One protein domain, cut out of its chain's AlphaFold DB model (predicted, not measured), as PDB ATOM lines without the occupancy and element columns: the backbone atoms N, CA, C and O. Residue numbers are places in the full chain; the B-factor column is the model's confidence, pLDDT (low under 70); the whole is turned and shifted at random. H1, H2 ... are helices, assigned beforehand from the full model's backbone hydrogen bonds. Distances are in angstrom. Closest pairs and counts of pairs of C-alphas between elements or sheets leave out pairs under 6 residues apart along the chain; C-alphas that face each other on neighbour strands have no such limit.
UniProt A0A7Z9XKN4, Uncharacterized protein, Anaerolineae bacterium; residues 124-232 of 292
ATOM      1  N   SER A 124     242.126 214.509 380.171       65.25
ATOM      2  CA  SER A 124     242.874 215.443 381.021       65.25
ATOM      3  C   SER A 124     241.958 216.458 381.717       65.25
ATOM      4  O   SER A 124     241.926 216.519 382.945       65.25
ATOM      5  N   ARG A 125     241.137 217.203 380.959       69.81
ATOM      6  CA  ARG A 125     240.274 218.259 381.526       69.81
ATOM      7  C   ARG A 125     239.160 217.697 382.407       69.81
ATOM      8  O   ARG A 125     238.885 218.254 383.467       69.81
ATOM      9  N   GLN A 126     238.540 216.584 382.009       73.88
ATOM     10  CA  GLN A 126     237.499 215.948 382.822       73.88
ATOM     11  C   GLN A 126     238.083 215.297 384.091       73.88
ATOM     12  O   GLN A 126     237.458 215.345 385.148       73.88
ATOM     13  N   SER A 127     239.304 214.759 384.020       78.38
ATOM     14  CA  SER A 127     240.060 214.261 385.176       78.38
ATOM     15  C   SER A 127     240.447 215.389 386.136       78.38
ATOM     16  O   SER A 127     240.236 215.261 387.340       78.38
ATOM     17  N   GLU A 128     240.930 216.531 385.632       83.06
ATOM     18  CA  GLU A 128     241.221 217.705 386.464       83.06
ATOM     19  C   GLU A 128     239.954 218.270 387.123       83.06
ATOM     20  O   GLU A 128     239.971 218.545 388.324       83.06
ATOM     21  N   PHE A 129     238.833 218.356 386.396       84.50
ATOM     22  CA  PHE A 129     237.547 218.761 386.974       84.50
ATOM     23  C   PHE A 129     237.100 217.798 388.080       84.50
ATOM     24  O   PHE A 129     236.803 218.230 389.193       84.50
ATOM     25  N   ASN A 130     237.129 216.488 387.815       84.12
ATOM     26  CA  ASN A 130     236.797 215.468 388.809       84.12
ATOM     27  C   ASN A 130     237.742 215.521 390.020       84.12
ATOM     28  O   ASN A 130     237.295 215.333 391.146       84.12
ATOM     29  N   ARG A 131     239.031 215.829 389.829       89.12
ATOM     30  CA  ARG A 131     240.000 216.007 390.920       89.12
ATOM     31  C   ARG A 131     239.654 217.210 391.800       89.12
ATOM     32  O   ARG A 131     239.672 217.072 393.022       89.12
ATOM     33  N   ALA A 132     239.327 218.358 391.207       88.62
ATOM     34  CA  ALA A 132     238.870 219.537 391.948       88.62
ATOM     35  C   ALA A 132     237.564 219.250 392.706       88.62
ATOM     36  O   ALA A 132     237.452 219.563 393.892       88.62
ATOM     37  N   ARG A 133     236.622 218.561 392.052       89.81
ATOM     38  CA  ARG A 133     235.356 218.144 392.656       89.81
ATOM     39  C   ARG A 133     235.568 217.193 393.833       89.81
ATOM     40  O   ARG A 133     235.011 217.441 394.887       89.81
ATOM     41  N   ILE A 134     236.431 216.180 393.710       90.38
ATOM     42  CA  ILE A 134     236.761 215.236 394.797       90.38
ATOM     43  C   ILE A 134     237.423 215.945 395.989       90.38
ATOM     44  O   ILE A 134     237.175 215.574 397.136       90.38
ATOM     45  N   LEU A 135     238.262 216.958 395.749       90.31
ATOM     46  CA  LEU A 135     238.846 217.771 396.822       90.31
ATOM     47  C   LEU A 135     237.763 218.548 397.584       90.31
ATOM     48  O   LEU A 135     237.751 218.514 398.813       90.31
ATOM     49  N   TYR A 136     236.825 219.171 396.868       91.06
ATOM     50  CA  TYR A 136     235.678 219.867 397.457       91.06
ATOM     51  C   TYR A 136     234.713 218.904 398.181       91.06
ATOM     52  O   TYR A 136     234.426 219.081 399.364       91.06
ATOM     53  N   GLU A 137     234.287 217.824 397.517       90.19
ATOM     54  CA  GLU A 137     233.407 216.773 398.053       90.19
ATOM     55  C   GLU A 137     233.991 216.113 399.308       90.19
ATOM     56  O   GLU A 137     233.237 215.770 400.214       90.19
ATOM     57  N   ARG A 138     235.320 215.976 399.420       91.38
ATOM     58  CA  ARG A 138     235.979 215.469 400.637       91.38
ATOM     59  C   ARG A 138     235.810 216.416 401.822       91.38
ATOM     60  O   ARG A 138     235.600 215.944 402.940       91.38
ATOM     61  N   VAL A 139     235.915 217.726 401.594       90.81
ATOM     62  CA  VAL A 139     235.693 218.733 402.639       90.81
ATOM     63  C   VAL A 139     234.225 218.711 403.057       90.81
ATOM     64  O   VAL A 139     233.946 218.524 404.239       90.81
ATOM     65  N   VAL A 140     233.299 218.769 402.096       89.00
ATOM     66  CA  VAL A 140     231.846 218.730 402.350       89.00
ATOM     67  C   VAL A 140     231.405 217.432 403.038       89.00
ATOM     68  O   VAL A 140     230.639 217.473 403.990       89.00
ATOM     69  N   THR A 141     231.930 216.269 402.647       90.56
ATOM     70  CA  THR A 141     231.594 214.986 403.302       90.56
ATOM     71  C   THR A 141     232.022 214.948 404.775       90.56
ATOM     72  O   THR A 141     231.365 214.307 405.589       90.56
ATOM     73  N   ARG A 142     233.120 215.626 405.139       90.12
ATOM     74  CA  ARG A 142     233.641 215.649 406.519       90.12
ATOM     75  C   ARG A 142     233.055 216.773 407.378       90.12
ATOM     76  O   ARG A 142     233.050 216.643 408.597       90.12
ATOM     77  N   LYS A 143     232.631 217.873 406.754       90.00
ATOM     78  CA  LYS A 143     232.213 219.118 407.415       90.00
ATOM     79  C   LYS A 143     230.767 219.540 407.110       90.00
ATOM     80  O   LYS A 143     230.352 220.596 407.541       90.00
ATOM     81  N   GLY A 144     229.993 218.770 406.351       89.19
ATOM     82  CA  GLY A 144     228.705 219.246 405.838       89.19
ATOM     83  C   GLY A 144     228.860 220.358 404.791       89.19
ATOM     84  O   GLY A 144     229.973 220.723 404.384       89.19
ATOM     85  N   TYR A 145     227.731 220.885 404.318       87.12
ATOM     86  CA  TYR A 145     227.719 221.994 403.367       87.12
ATOM     87  C   TYR A 145     227.882 223.339 404.075       87.12
ATOM     88  O   TYR A 145     227.457 223.519 405.215       87.12
ATOM     89  N   TRP A 146     228.446 224.318 403.364       86.75
ATOM     90  CA  TRP A 146     228.753 225.625 403.944       86.75
ATOM     91  C   TRP A 146     227.513 226.344 404.485       86.75
ATOM     92  O   TRP A 146     227.579 226.972 405.535       86.75
ATOM     93  N   PHE A 147     226.366 226.199 403.816       86.69
ATOM     94  CA  PHE A 147     225.111 226.822 404.228       86.69
ATOM     95  C   PHE A 147     224.541 226.235 405.529       86.69
ATOM     96  O   PHE A 147     223.755 226.911 406.185       86.69
ATOM     97  N   ASP A 148     224.946 225.027 405.939       86.00
ATOM     98  CA  ASP A 148     224.538 224.426 407.218       86.00
ATOM     99  C   ASP A 148     225.400 224.942 408.394       86.00
ATOM    100  O   ASP A 148     225.009 224.819 409.553       86.00
ATOM    101  N   HIS A 149     226.545 225.572 408.093       86.81
ATOM    102  CA  HIS A 149     227.518 226.105 409.059       86.81
ATOM    103  C   HIS A 149     227.859 227.591 408.838       86.81
ATOM    104  O   HIS A 149     228.829 228.104 409.387       86.81
ATOM    105  N   ARG A 150     227.036 228.304 408.063       81.62
ATOM    106  CA  ARG A 150     227.228 229.710 407.653       81.62
ATOM    107  C   ARG A 150     227.321 230.723 408.803       81.62
ATOM    108  O   ARG A 150     227.811 231.827 408.591       81.62
ATOM    109  N   ASP A 151     226.853 230.351 409.993       83.69
ATOM    110  CA  ASP A 151     226.903 231.179 411.202       83.69
ATOM    111  C   ASP A 151     228.278 231.104 411.918       83.69
ATOM    112  O   ASP A 151     228.522 231.857 412.861       83.69
ATOM    113  N   ASP A 152     229.196 230.237 411.459       86.62
ATOM    114  CA  ASP A 152     230.597 230.143 411.901       86.62
ATOM    115  C   ASP A 152     231.557 230.423 410.719       86.62
ATOM    116  O   ASP A 152     231.897 229.518 409.952       86.62
ATOM    117  N   PRO A 153     232.038 231.672 410.554       77.81
ATOM    118  CA  PRO A 153     232.955 232.033 409.469       77.81
ATOM    119  C   PRO A 153     234.290 231.275 409.495       77.81
ATOM    120  O   PRO A 153     234.895 231.072 408.445       77.81
ATOM    121  N   GLY A 154     234.749 230.840 410.676       83.56
ATOM    122  CA  GLY A 154     236.005 230.101 410.843       83.56
ATOM    123  C   GLY A 154     235.867 228.601 410.577       83.56
ATOM    124  O   GLY A 154     236.864 227.872 410.577       83.56
ATOM    125  N   TYR A 155     234.650 228.116 410.320       89.44
ATOM    126  CA  TYR A 155     234.348 226.692 410.246       89.44
ATOM    127  C   TYR A 155     235.182 225.942 409.194       89.44
ATOM    128  O   TYR A 155     235.551 224.782 409.406       89.44
ATOM    129  N   TYR A 156     235.565 226.590 408.086       89.56
ATOM    130  CA  TYR A 156     236.410 225.997 407.037       89.56
ATOM    131  C   TYR A 156     237.913 226.300 407.157       89.56
ATOM    132  O   TYR A 156     238.698 225.575 406.544       89.56
ATOM    133  N   ASP A 157     238.348 227.220 408.026       88.25
ATOM    134  CA  ASP A 157     239.760 227.639 408.172       88.25
ATOM    135  C   ASP A 157     240.704 226.574 408.767       88.25
ATOM    136  O   ASP A 157     241.922 226.758 408.829       88.25
ATOM    137  N   GLY A 158     240.168 225.424 409.182       86.75
ATOM    138  CA  GLY A 158     240.962 224.318 409.719       86.75
ATOM    139  C   GLY A 158     242.021 223.769 408.738       86.75
ATOM    140  O   GLY A 158     241.790 223.738 407.523       86.75
ATOM    141  N   PRO A 159     243.145 223.232 409.260       86.88
ATOM    142  CA  PRO A 159     244.343 222.883 408.482       86.88
ATOM    143  C   PRO A 159     244.124 221.808 407.409       86.88
ATOM    144  O   PRO A 159     244.884 221.749 406.449       86.88
ATOM    145  N   ASP A 160     243.078 220.989 407.531       86.31
ATOM    146  CA  ASP A 160     242.734 219.961 406.540       86.31
ATOM    147  C   ASP A 160     241.819 220.481 405.417       86.31
ATOM    148  O   ASP A 160     241.819 219.944 404.309       86.31
ATOM    149  N   ALA A 161     240.990 221.488 405.710       90.69
ATOM    150  CA  ALA A 161     239.941 221.960 404.807       90.69
ATOM    151  C   ALA A 161     240.447 223.098 403.919       90.69
ATOM    152  O   ALA A 161     240.324 223.028 402.695       90.69
ATOM    153  N   GLN A 162     241.089 224.102 404.520       91.94
ATOM    154  CA  GLN A 162     241.503 225.312 403.818       91.94
ATOM    155  C   GLN A 162     242.520 225.045 402.680       91.94
ATOM    156  O   GLN A 162     242.353 225.601 401.590       91.94
ATOM    157  N   PRO A 163     243.514 224.136 402.818       94.06
ATOM    158  CA  PRO A 163     244.388 223.768 401.700       94.06
ATOM    159  C   PRO A 163     243.675 222.977 400.596       94.06
ATOM    160  O   PRO A 163     243.996 223.151 399.422       94.06
ATOM    161  N   ALA A 164     242.700 222.129 400.944       92.19
ATOM    162  CA  ALA A 164     241.943 221.342 399.970       92.19
ATOM    163  C   ALA A 164     241.009 222.228 399.128       92.19
ATOM    164  O   ALA A 164     240.973 222.080 397.905       92.19
ATOM    165  N   LEU A 165     240.325 223.192 399.759       93.50
ATOM    166  CA  LEU A 165     239.512 224.194 399.066       93.50
ATOM    167  C   LEU A 165     240.377 225.066 398.145       93.50
ATOM    168  O   LEU A 165     240.077 225.173 396.960       93.50
ATOM    169  N   LYS A 166     241.510 225.596 398.627       93.56
ATOM    170  CA  LYS A 166     242.439 226.388 397.792       93.56
ATOM    171  C   LYS A 166     243.059 225.578 396.645       93.56
ATOM    172  O   LYS A 166     243.263 226.110 395.555       93.56
ATOM    173  N   GLN A 167     243.314 224.280 396.833       93.81
ATOM    174  CA  GLN A 167     243.769 223.408 395.745       93.81
ATOM    175  C   GLN A 167     242.667 223.168 394.697       93.81
ATOM    176  O   GLN A 167     242.959 223.194 393.501       93.81
ATOM    177  N   ALA A 168     241.413 222.972 395.114       93.56
ATOM    178  CA  ALA A 168     240.282 222.880 394.190       93.56
ATOM    179  C   ALA A 168     240.059 224.199 393.425       93.56
ATOM    180  O   ALA A 168     239.861 224.171 392.211       93.56
ATOM    181  N   GLU A 169     240.184 225.349 394.098       94.88
ATOM    182  CA  GLU A 169     240.085 226.693 393.509       94.88
ATOM    183  C   GLU A 169     241.126 226.911 392.402       94.88
ATOM    184  O   GLU A 169     240.781 227.306 391.287       94.88
ATOM    185  N   MET A 170     242.386 226.558 392.675       94.38
ATOM    186  CA  MET A 170     243.492 226.620 391.716       94.38
ATOM    187  C   MET A 170     243.222 225.775 390.461       94.38
ATOM    188  O   MET A 170     243.442 226.241 389.341       94.38
ATOM    189  N   ILE A 171     242.720 224.546 390.633       91.44
ATOM    190  CA  ILE A 171     242.405 223.651 389.512       91.44
ATOM    191  C   ILE A 171     241.205 224.188 388.716       91.44
ATOM    192  O   ILE A 171     241.281 224.275 387.491       91.44
ATOM    193  N   TYR A 172     240.128 224.624 389.376       92.81
ATOM    194  CA  TYR A 172     238.981 225.229 388.690       92.81
ATOM    195  C   TYR A 172     239.354 226.511 387.934       92.81
ATOM    196  O   TYR A 172     238.850 226.728 386.833       92.81
ATOM    197  N   ARG A 173     240.255 227.341 388.478       91.31
ATOM    198  CA  ARG A 173     240.773 228.543 387.805       91.31
ATOM    199  C   ARG A 173     241.578 228.190 386.550       91.31
ATOM    200  O   ARG A 173     241.398 228.833 385.521       91.31
ATOM    201  N   LYS A 174     242.410 227.144 386.607       90.00
ATOM    202  CA  LYS A 174     243.127 226.619 385.432       90.00
ATOM    203  C   LYS A 174     242.148 226.150 384.347       90.00
ATOM    204  O   LYS A 174     242.228 226.618 383.217       90.00
ATOM    205  N   ILE A 175     241.183 225.300 384.710       87.94
ATOM    206  CA  ILE A 175     240.172 224.773 383.777       87.94
ATOM    207  C   ILE A 175     239.345 225.907 383.156       87.94
ATOM    208  O   ILE A 175     239.030 225.843 381.972       87.94
ATOM    209  N   LEU A 176     239.007 226.947 383.927       87.75
ATOM    210  CA  LEU A 176     238.298 228.117 383.409       87.75
ATOM    211  C   LEU A 176     239.109 228.809 382.308       87.75
ATOM    212  O   LEU A 176     238.588 228.981 381.210       87.75
ATOM    213  N   ASN A 177     240.375 229.142 382.574       86.81
ATOM    214  CA  ASN A 177     241.252 229.787 381.594       86.81
ATOM    215  C   ASN A 177     241.383 228.938 380.313       86.81
ATOM    216  O   ASN A 177     241.280 229.465 379.205       86.81
ATOM    217  N   ASP A 178     241.544 227.618 380.466       82.56
ATOM    218  CA  ASP A 178     241.642 226.666 379.353       82.56
ATOM    219  C   ASP A 178     240.330 226.569 378.540       82.56
ATOM    220  O   ASP A 178     240.366 226.318 377.333       82.56
ATOM    221  N   LEU A 179     239.164 226.750 379.177       79.31
ATOM    222  CA  LEU A 179     237.847 226.736 378.524       79.31
ATOM    223  C   LEU A 179     237.475 228.083 377.889       79.31
ATOM    224  O   LEU A 179     236.880 228.086 376.813       79.31
ATOM    225  N   GLU A 180     237.833 229.214 378.502       77.38
ATOM    226  CA  GLU A 180     237.615 230.556 377.941       77.38
ATOM    227  C   GLU A 180     238.421 230.774 376.650       77.38
ATOM    228  O   GLU A 180     237.952 231.437 375.725       77.38
ATOM    229  N   GLN A 181     239.602 230.156 376.546       78.94
ATOM    230  CA  GLN A 181     240.438 230.178 375.339       78.94
ATOM    231  C   GLN A 181     240.022 229.130 374.282       78.94
ATOM    232  O   GLN A 181     240.562 229.117 373.172       78.94
ATOM    233  N   TRP A 182     239.073 228.235 374.585       69.25
ATOM    234  CA  TRP A 182     238.763 227.091 373.726       69.25
ATOM    235  C   TRP A 182     237.842 227.449 372.548       69.25
ATOM    236  O   TRP A 182     236.682 227.818 372.718       69.25
ATOM    237  N   GLN A 183     238.326 227.234 371.320       59.97
ATOM    238  CA  GLN A 183     237.572 227.498 370.080       59.97
ATOM    239  C   GLN A 183     236.752 226.296 369.555       59.97
ATOM    240  O   GLN A 183     236.358 226.273 368.392       59.97
ATOM    241  N   GLY A 184     236.512 225.276 370.387       60.41
ATOM    242  CA  GLY A 184     235.780 224.061 369.997       60.41
ATOM    243  C   GLY A 184     234.252 224.222 369.893       60.41
ATOM    244  O   GLY A 184     233.732 225.341 369.892       60.41
ATOM    245  N   PRO A 185     233.497 223.104 369.810       54.69
ATOM    246  CA  PRO A 185     232.035 223.115 369.716       54.69
ATOM    247  C   PRO A 185     231.376 223.900 370.863       54.69
ATOM    248  O   PRO A 185     231.296 223.443 372.005       54.69
ATOM    249  N   LYS A 186     230.885 225.102 370.535       59.69
ATOM    250  CA  LYS A 186     230.508 226.144 371.508       59.69
ATOM    251  C   LYS A 186     229.402 225.746 372.492       59.69
ATOM    252  O   LYS A 186     229.295 226.374 373.537       59.69
ATOM    253  N   PHE A 187     228.572 224.755 372.172       54.03
ATOM    254  CA  PHE A 187     227.457 224.342 373.030       54.03
ATOM    255  C   PHE A 187     227.937 223.608 374.296       54.03
ATOM    256  O   PHE A 187     227.772 224.124 375.400       54.03
ATOM    257  N   MET A 188     228.641 222.480 374.133       60.19
ATOM    258  CA  MET A 188     229.215 221.708 375.252       60.19
ATOM    259  C   MET A 188     230.190 222.546 376.095       60.19
ATOM    260  O   MET A 188     230.272 222.376 377.309       60.19
ATOM    261  N   ALA A 189     230.905 223.489 375.468       68.69
ATOM    262  CA  ALA A 189     231.743 224.456 376.178       68.69
ATOM    263  C   ALA A 189     230.935 225.295 377.185       68.69
ATOM    264  O   ALA A 189     231.335 225.420 378.341       68.69
ATOM    265  N   LYS A 190     229.788 225.848 376.763       76.81
ATOM    266  CA  LYS A 190     228.960 226.736 377.592       76.81
ATOM    267  C   LYS A 190     228.313 226.006 378.767       76.81
ATOM    268  O   LYS A 190     228.392 226.521 379.876       76.81
ATOM    269  N   GLN A 191     227.721 224.824 378.563       78.38
ATOM    270  CA  GLN A 191     227.130 224.054 379.669       78.38
ATOM    271  C   GLN A 191     228.188 223.682 380.723       78.38
ATOM    272  O   GLN A 191     227.983 223.914 381.914       78.38
ATOM    273  N   ASN A 192     229.369 223.223 380.293       81.19
ATOM    274  CA  ASN A 192     230.477 222.930 381.206       81.19
ATOM    275  C   ASN A 192     230.985 224.181 381.947       81.19
ATOM    276  O   ASN A 192     231.271 224.102 383.141       81.19
ATOM    277  N   LEU A 193     231.058 225.340 381.282       87.31
ATOM    278  CA  LEU A 193     231.405 226.615 381.923       87.31
ATOM    279  C   LEU A 193     230.367 227.033 382.978       87.31
ATOM    280  O   LEU A 193     230.751 227.462 384.062       87.31
ATOM    281  N   ILE A 194     229.068 226.873 382.705       90.12
ATOM    282  CA  ILE A 194     227.988 227.162 383.664       90.12
ATOM    283  C   ILE A 194     228.137 226.299 384.923       90.12
ATOM    284  O   ILE A 194     228.151 226.829 386.034       90.12
ATOM    285  N   ILE A 195     228.313 224.983 384.752       88.56
ATOM    286  CA  ILE A 195     228.516 224.040 385.863       88.56
ATOM    287  C   ILE A 195     229.788 224.397 386.646       88.56
ATOM    288  O   ILE A 195     229.772 224.406 387.876       88.56
ATOM    289  N   LEU A 196     230.879 224.746 385.957       91.44
ATOM    290  CA  LEU A 196     232.129 225.179 386.583       91.44
ATOM    291  C   LEU A 196     231.949 226.463 387.406       91.44
ATOM    292  O   LEU A 196     232.454 226.541 388.524       91.44
ATOM    293  N   HIS A 197     231.215 227.454 386.896       94.44
ATOM    294  CA  HIS A 197     230.904 228.673 387.642       94.44
ATOM    295  C   HIS A 197     230.039 228.395 388.878       94.44
ATOM    296  O   HIS A 197     230.336 228.929 389.945       94.44
ATOM    297  N   TYR A 198     229.042 227.510 388.784       93.44
ATOM    298  CA  TYR A 198     228.237 227.089 389.937       93.44
ATOM    299  C   TYR A 198     229.075 226.365 391.010       93.44
ATOM    300  O   TYR A 198     229.021 226.716 392.188       93.44
ATOM    301  N   GLN A 199     229.928 225.413 390.610       92.88
ATOM    302  CA  GLN A 199     230.843 224.716 391.529       92.88
ATOM    303  C   GLN A 199     231.852 225.673 392.180       92.88
ATOM    304  O   GLN A 199     232.140 225.557 393.372       92.88
ATOM    305  N   ARG A 200     232.360 226.657 391.427       95.25
ATOM    306  CA  ARG A 200     233.209 227.725 391.972       95.25
ATOM    307  C   ARG A 200     232.456 228.609 392.962       95.25
ATOM    308  O   ARG A 200     233.033 228.941 393.986       95.25
ATOM    309  N   ALA A 201     231.194 228.955 392.708       95.44
ATOM    310  CA  ALA A 201     230.396 229.743 393.646       95.44
ATOM    311  C   ALA A 201     230.224 229.026 394.997       95.44
ATOM    312  O   ALA A 201     230.499 229.617 396.037       95.44
ATOM    313  N   LEU A 202     229.877 227.731 394.985       93.56
ATOM    314  CA  LEU A 202     229.811 226.903 396.200       93.56
ATOM    315  C   LEU A 202     231.152 226.848 396.953       93.56
ATOM    316  O   LEU A 202     231.187 226.955 398.183       93.56
ATOM    317  N   LEU A 203     232.258 226.714 396.218       94.50
ATOM    318  CA  LEU A 203     233.602 226.736 396.786       94.50
ATOM    319  C   LEU A 203     233.936 228.098 397.411       94.50
ATOM    320  O   LEU A 203     234.443 228.128 398.527       94.50
ATOM    321  N   TYR A 204     233.631 229.211 396.739       94.81
ATOM    322  CA  TYR A 204     233.896 230.555 397.257       94.81
ATOM    323  C   TYR A 204     233.055 230.867 398.499       94.81
ATOM    324  O   TYR A 204     233.603 231.395 399.462       94.81
ATOM    325  N   CYS A 205     231.787 230.445 398.564       92.62
ATOM    326  CA  CYS A 205     231.020 230.525 399.813       92.62
ATOM    327  C   CYS A 205     231.660 229.703 400.945       92.62
ATOM    328  O   CYS A 205     231.687 230.150 402.087       92.62
ATOM    329  N   SER A 206     232.235 228.537 400.629       92.38
ATOM    330  CA  SER A 206     232.967 227.704 401.601       92.38
ATOM    331  C   SER A 206     234.309 228.317 402.040       92.38
ATOM    332  O   SER A 206     234.851 227.916 403.064       92.38
ATOM    333  N   LEU A 207     234.846 229.278 401.280       91.69
ATOM    334  CA  LEU A 207     236.012 230.099 401.636       91.69
ATOM    335  C   LEU A 207     235.630 231.422 402.337       91.69
ATOM    336  O   LEU A 207     236.522 232.183 402.703       91.69
ATOM    337  N   GLY A 208     234.335 231.734 402.481       90.44
ATOM    338  CA  GLY A 208     233.851 233.044 402.947       90.44
ATOM    339  C   GLY A 208     233.954 234.177 401.909       90.44
ATOM    340  O   GLY A 208     233.674 235.334 402.214       90.44
ATOM    341  N   GLU A 209     234.328 233.872 400.664       93.00
ATOM    342  CA  GLU A 209     234.529 234.834 399.570       93.00
ATOM    343  C   GLU A 209     233.204 235.148 398.838       93.00
ATOM    344  O   GLU A 209     233.060 234.938 397.630       93.00
ATOM    345  N   PHE A 210     232.201 235.637 399.574       92.75
ATOM    346  CA  PHE A 210     230.821 235.791 399.080       92.75
ATOM    347  C   PHE A 210     230.670 236.718 397.861       92.75
ATOM    348  O   PHE A 210     229.845 236.444 396.988       92.75
ATOM    349  N   SER A 211     231.496 237.762 397.737       93.94
ATOM    350  CA  SER A 211     231.527 238.625 396.547       93.94
ATOM    351  C   SER A 211     231.946 237.845 395.294       93.94
ATOM    352  O   SER A 211     231.232 237.847 394.294       93.94
ATOM    353  N   THR A 212     233.046 237.091 395.374       94.81
ATOM    354  CA  THR A 212     233.539 236.229 394.288       94.81
ATOM    355  C   THR A 212     232.551 235.100 393.968       94.81
ATOM    356  O   THR A 212     232.383 234.724 392.803       94.81
ATOM    357  N   ALA A 213     231.843 234.577 394.976       95.12
ATOM    358  CA  ALA A 213     230.770 233.606 394.775       95.12
ATOM    359  C   ALA A 213     229.604 234.195 393.962       95.12
ATOM    360  O   ALA A 213     229.136 233.574 393.005       95.12
ATOM    361  N   LYS A 214     229.175 235.417 394.295       95.00
ATOM    362  CA  LYS A 214     228.109 236.149 393.595       95.00
ATOM    363  C   LYS A 214     228.486 236.504 392.155       95.00
ATOM    364  O   LYS A 214     227.660 236.352 391.251       95.00
ATOM    365  N   ASP A 215     229.739 236.887 391.912       95.38
ATOM    366  CA  ASP A 215     230.267 237.078 390.556       95.38
ATOM    367  C   ASP A 215     230.208 235.771 389.750       95.38
ATOM    368  O   ASP A 215     229.786 235.765 388.591       95.38
ATOM    369  N   ALA A 216     230.564 234.637 390.362       95.19
ATOM    370  CA  ALA A 216     230.484 233.333 389.710       95.19
ATOM    371  C   ALA A 216     229.032 232.920 389.384       95.19
ATOM    372  O   ALA A 216     228.779 232.486 388.258       95.19
ATOM    373  N   VAL A 217     228.067 233.131 390.291       95.81
ATOM    374  CA  VAL A 217     226.622 232.945 390.012       95.81
ATOM    375  C   VAL A 217     226.166 233.836 388.852       95.81
ATOM    376  O   VAL A 217     225.499 233.363 387.929       95.81
ATOM    377  N   THR A 218     226.582 235.105 388.842       95.31
ATOM    378  CA  THR A 218     226.245 236.061 387.778       95.31
ATOM    379  C   THR A 218     226.764 235.583 386.420       95.31
ATOM    380  O   THR A 218     226.000 235.520 385.456       95.31
ATOM    381  N   ARG A 219     228.027 235.135 386.339       93.62
ATOM    382  CA  ARG A 219     228.597 234.574 385.101       93.62
ATOM    383  C   ARG A 219     227.908 233.285 384.651       93.62
ATOM    384  O   ARG A 219     227.700 233.115 383.449       93.62
ATOM    385  N   ALA A 220     227.493 232.412 385.572       93.75
ATOM    386  CA  ALA A 220     226.690 231.236 385.228       93.75
ATOM    387  C   ALA A 220     225.354 231.638 384.572       93.75
ATOM    388  O   ALA A 220     225.007 231.109 383.513       93.75
ATOM    389  N   ARG A 221     224.642 232.626 385.135       92.38
ATOM    390  CA  ARG A 221     223.368 233.129 384.590       92.38
ATOM    391  C   ARG A 221     223.545 233.865 383.250       92.38
ATOM    392  O   ARG A 221     222.762 233.650 382.326       92.38
ATOM    393  N   GLU A 222     224.609 234.652 383.081       92.06
ATOM    394  CA  GLU A 222     224.961 235.269 381.789       92.06
ATOM    395  C   GLU A 222     225.255 234.239 380.690       92.06
ATOM    396  O   GLU A 222     224.940 234.464 379.520       92.06
ATOM    397  N   LEU A 223     225.925 233.136 381.032       90.06
ATOM    398  CA  LEU A 223     226.213 232.051 380.095       90.06
ATOM    399  C   LEU A 223     224.945 231.266 379.751       90.06
ATOM    400  O   LEU A 223     224.732 230.972 378.575       90.06
ATOM    401  N   LYS A 224     224.082 231.007 380.744       90.19
ATOM    402  CA  LYS A 224     222.758 230.391 380.570       90.19
ATOM    403  C   LYS A 224     221.913 231.171 379.561       90.19
ATOM    404  O   LYS A 224     221.444 230.592 378.588       90.19
ATOM    405  N   ALA A 225     221.830 232.495 379.712       88.94
ATOM    406  CA  ALA A 225     221.102 233.382 378.797       88.94
ATOM    407  C   ALA A 225     221.650 233.399 377.350       88.94
ATOM    408  O   ALA A 225     220.970 233.857 376.433       88.94
ATOM    409  N   LYS A 226     222.874 232.898 377.120       88.56
ATOM    410  CA  LYS A 226     223.498 232.752 375.790       88.56
ATOM    411  C   LYS A 226     223.266 231.361 375.175       88.56
ATOM    412  O   LYS A 226     223.893 231.058 374.152       88.56
ATOM    413  N   ILE A 227     222.444 230.504 375.784       85.06
ATOM    414  CA  ILE A 227     222.033 229.193 375.259       85.06
ATOM    415  C   ILE A 227     220.545 229.270 374.864       85.06
ATOM    416  O   ILE A 227     219.725 229.618 375.714       85.06
ATOM    417  N   PRO A 228     220.176 228.969 373.604       84.44
ATOM    418  CA  PRO A 228     218.779 228.929 373.173       84.44
ATOM    419  C   PRO A 228     217.928 227.932 373.984       84.44
ATOM    420  O   PRO A 228     218.407 226.831 374.260       84.44
ATOM    421  N   PRO A 229     216.644 228.230 374.271       79.69
ATOM    422  CA  PRO A 229     215.722 227.290 374.924       79.69
ATOM    423  C   PRO A 229     215.575 225.932 374.216       79.69
ATOM    424  O   PRO A 229     215.252 224.939 374.854       79.69
ATOM    425  N   SER A 230     215.824 225.873 372.902       79.75
ATOM    426  CA  SER A 230     215.808 224.639 372.100       79.75
ATOM    427  C   SER A 230     216.934 223.658 372.416       79.75
ATOM    428  O   SER A 230     216.826 222.484 372.060       79.75
ATOM    429  N   ASP A 231     218.022 224.149 373.009       78.69
ATOM    430  CA  ASP A 231     219.261 223.393 373.167       78.69
ATOM    431  C   ASP A 231     219.377 222.781 374.576       78.69
ATOM    432  O   ASP A 231     220.233 221.933 374.808       78.69
ATOM    433  N   TRP A 232     218.510 223.187 375.507       79.62
ATOM    434  CA  TRP A 232     218.379 222.583 376.833       79.62
ATOM    435  C   TRP A 232     217.541 221.304 376.781       79.62
ATOM    436  O   TRP A 232     216.551 221.226 376.046       79.62
TER     437      TRP A 232
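This is residues 124 to 232 of the 292 residues of an uncharacterized protein of Anaerolineae bacterium (UniProt A0A7Z9XKN4). Three helices, H1, H2 and H3, stand in an up-and-down bundle, each running against the one before, and H4 packs along H3, away from H1 and H2. A long loop, residues 144 to 161, lies at one end. The printed part has 109 residues with four named helices, H1 to H4, and no named strand: all helix, compact, radius of gyration of the C-alphas 14.6 A, spans 42 by 28 by 20 A.

H1, residues 124 to 143, is 28.7 A long from C-alpha 124 at (242.874, 215.443, 381.021). H2, 162 to 180, is 26.7 A; H3, 186 to 206, 30.2 A; H4, 210 to 224, 20.9 A, ending at (222.758, 230.391, 380.570).

H1 and H2 touch, a hairpin at a shallow tilt of 29 degrees; their closest C-alphas, Ala 132 and Ala 168, are 4.3 A apart. H2 and H3 touch, closest C-alphas Leu 165 and Leu 203, 6.8 A. H3 and H4 touch, closest C-alphas Ala 201 and Ala 213, 4.0 A. H4 is apart from H1 and H2. In H1, H2, H3 and H4 every O i to N i+4 pair is within hydrogen-bond range.

The farthest C-alphas, Pro 159 and Ser 230, are 46.3 A apart. The printed part has no cut; the H1 to H2 link is long. Residues 124 to 125 and 182 to 189 have pLDDT under 70.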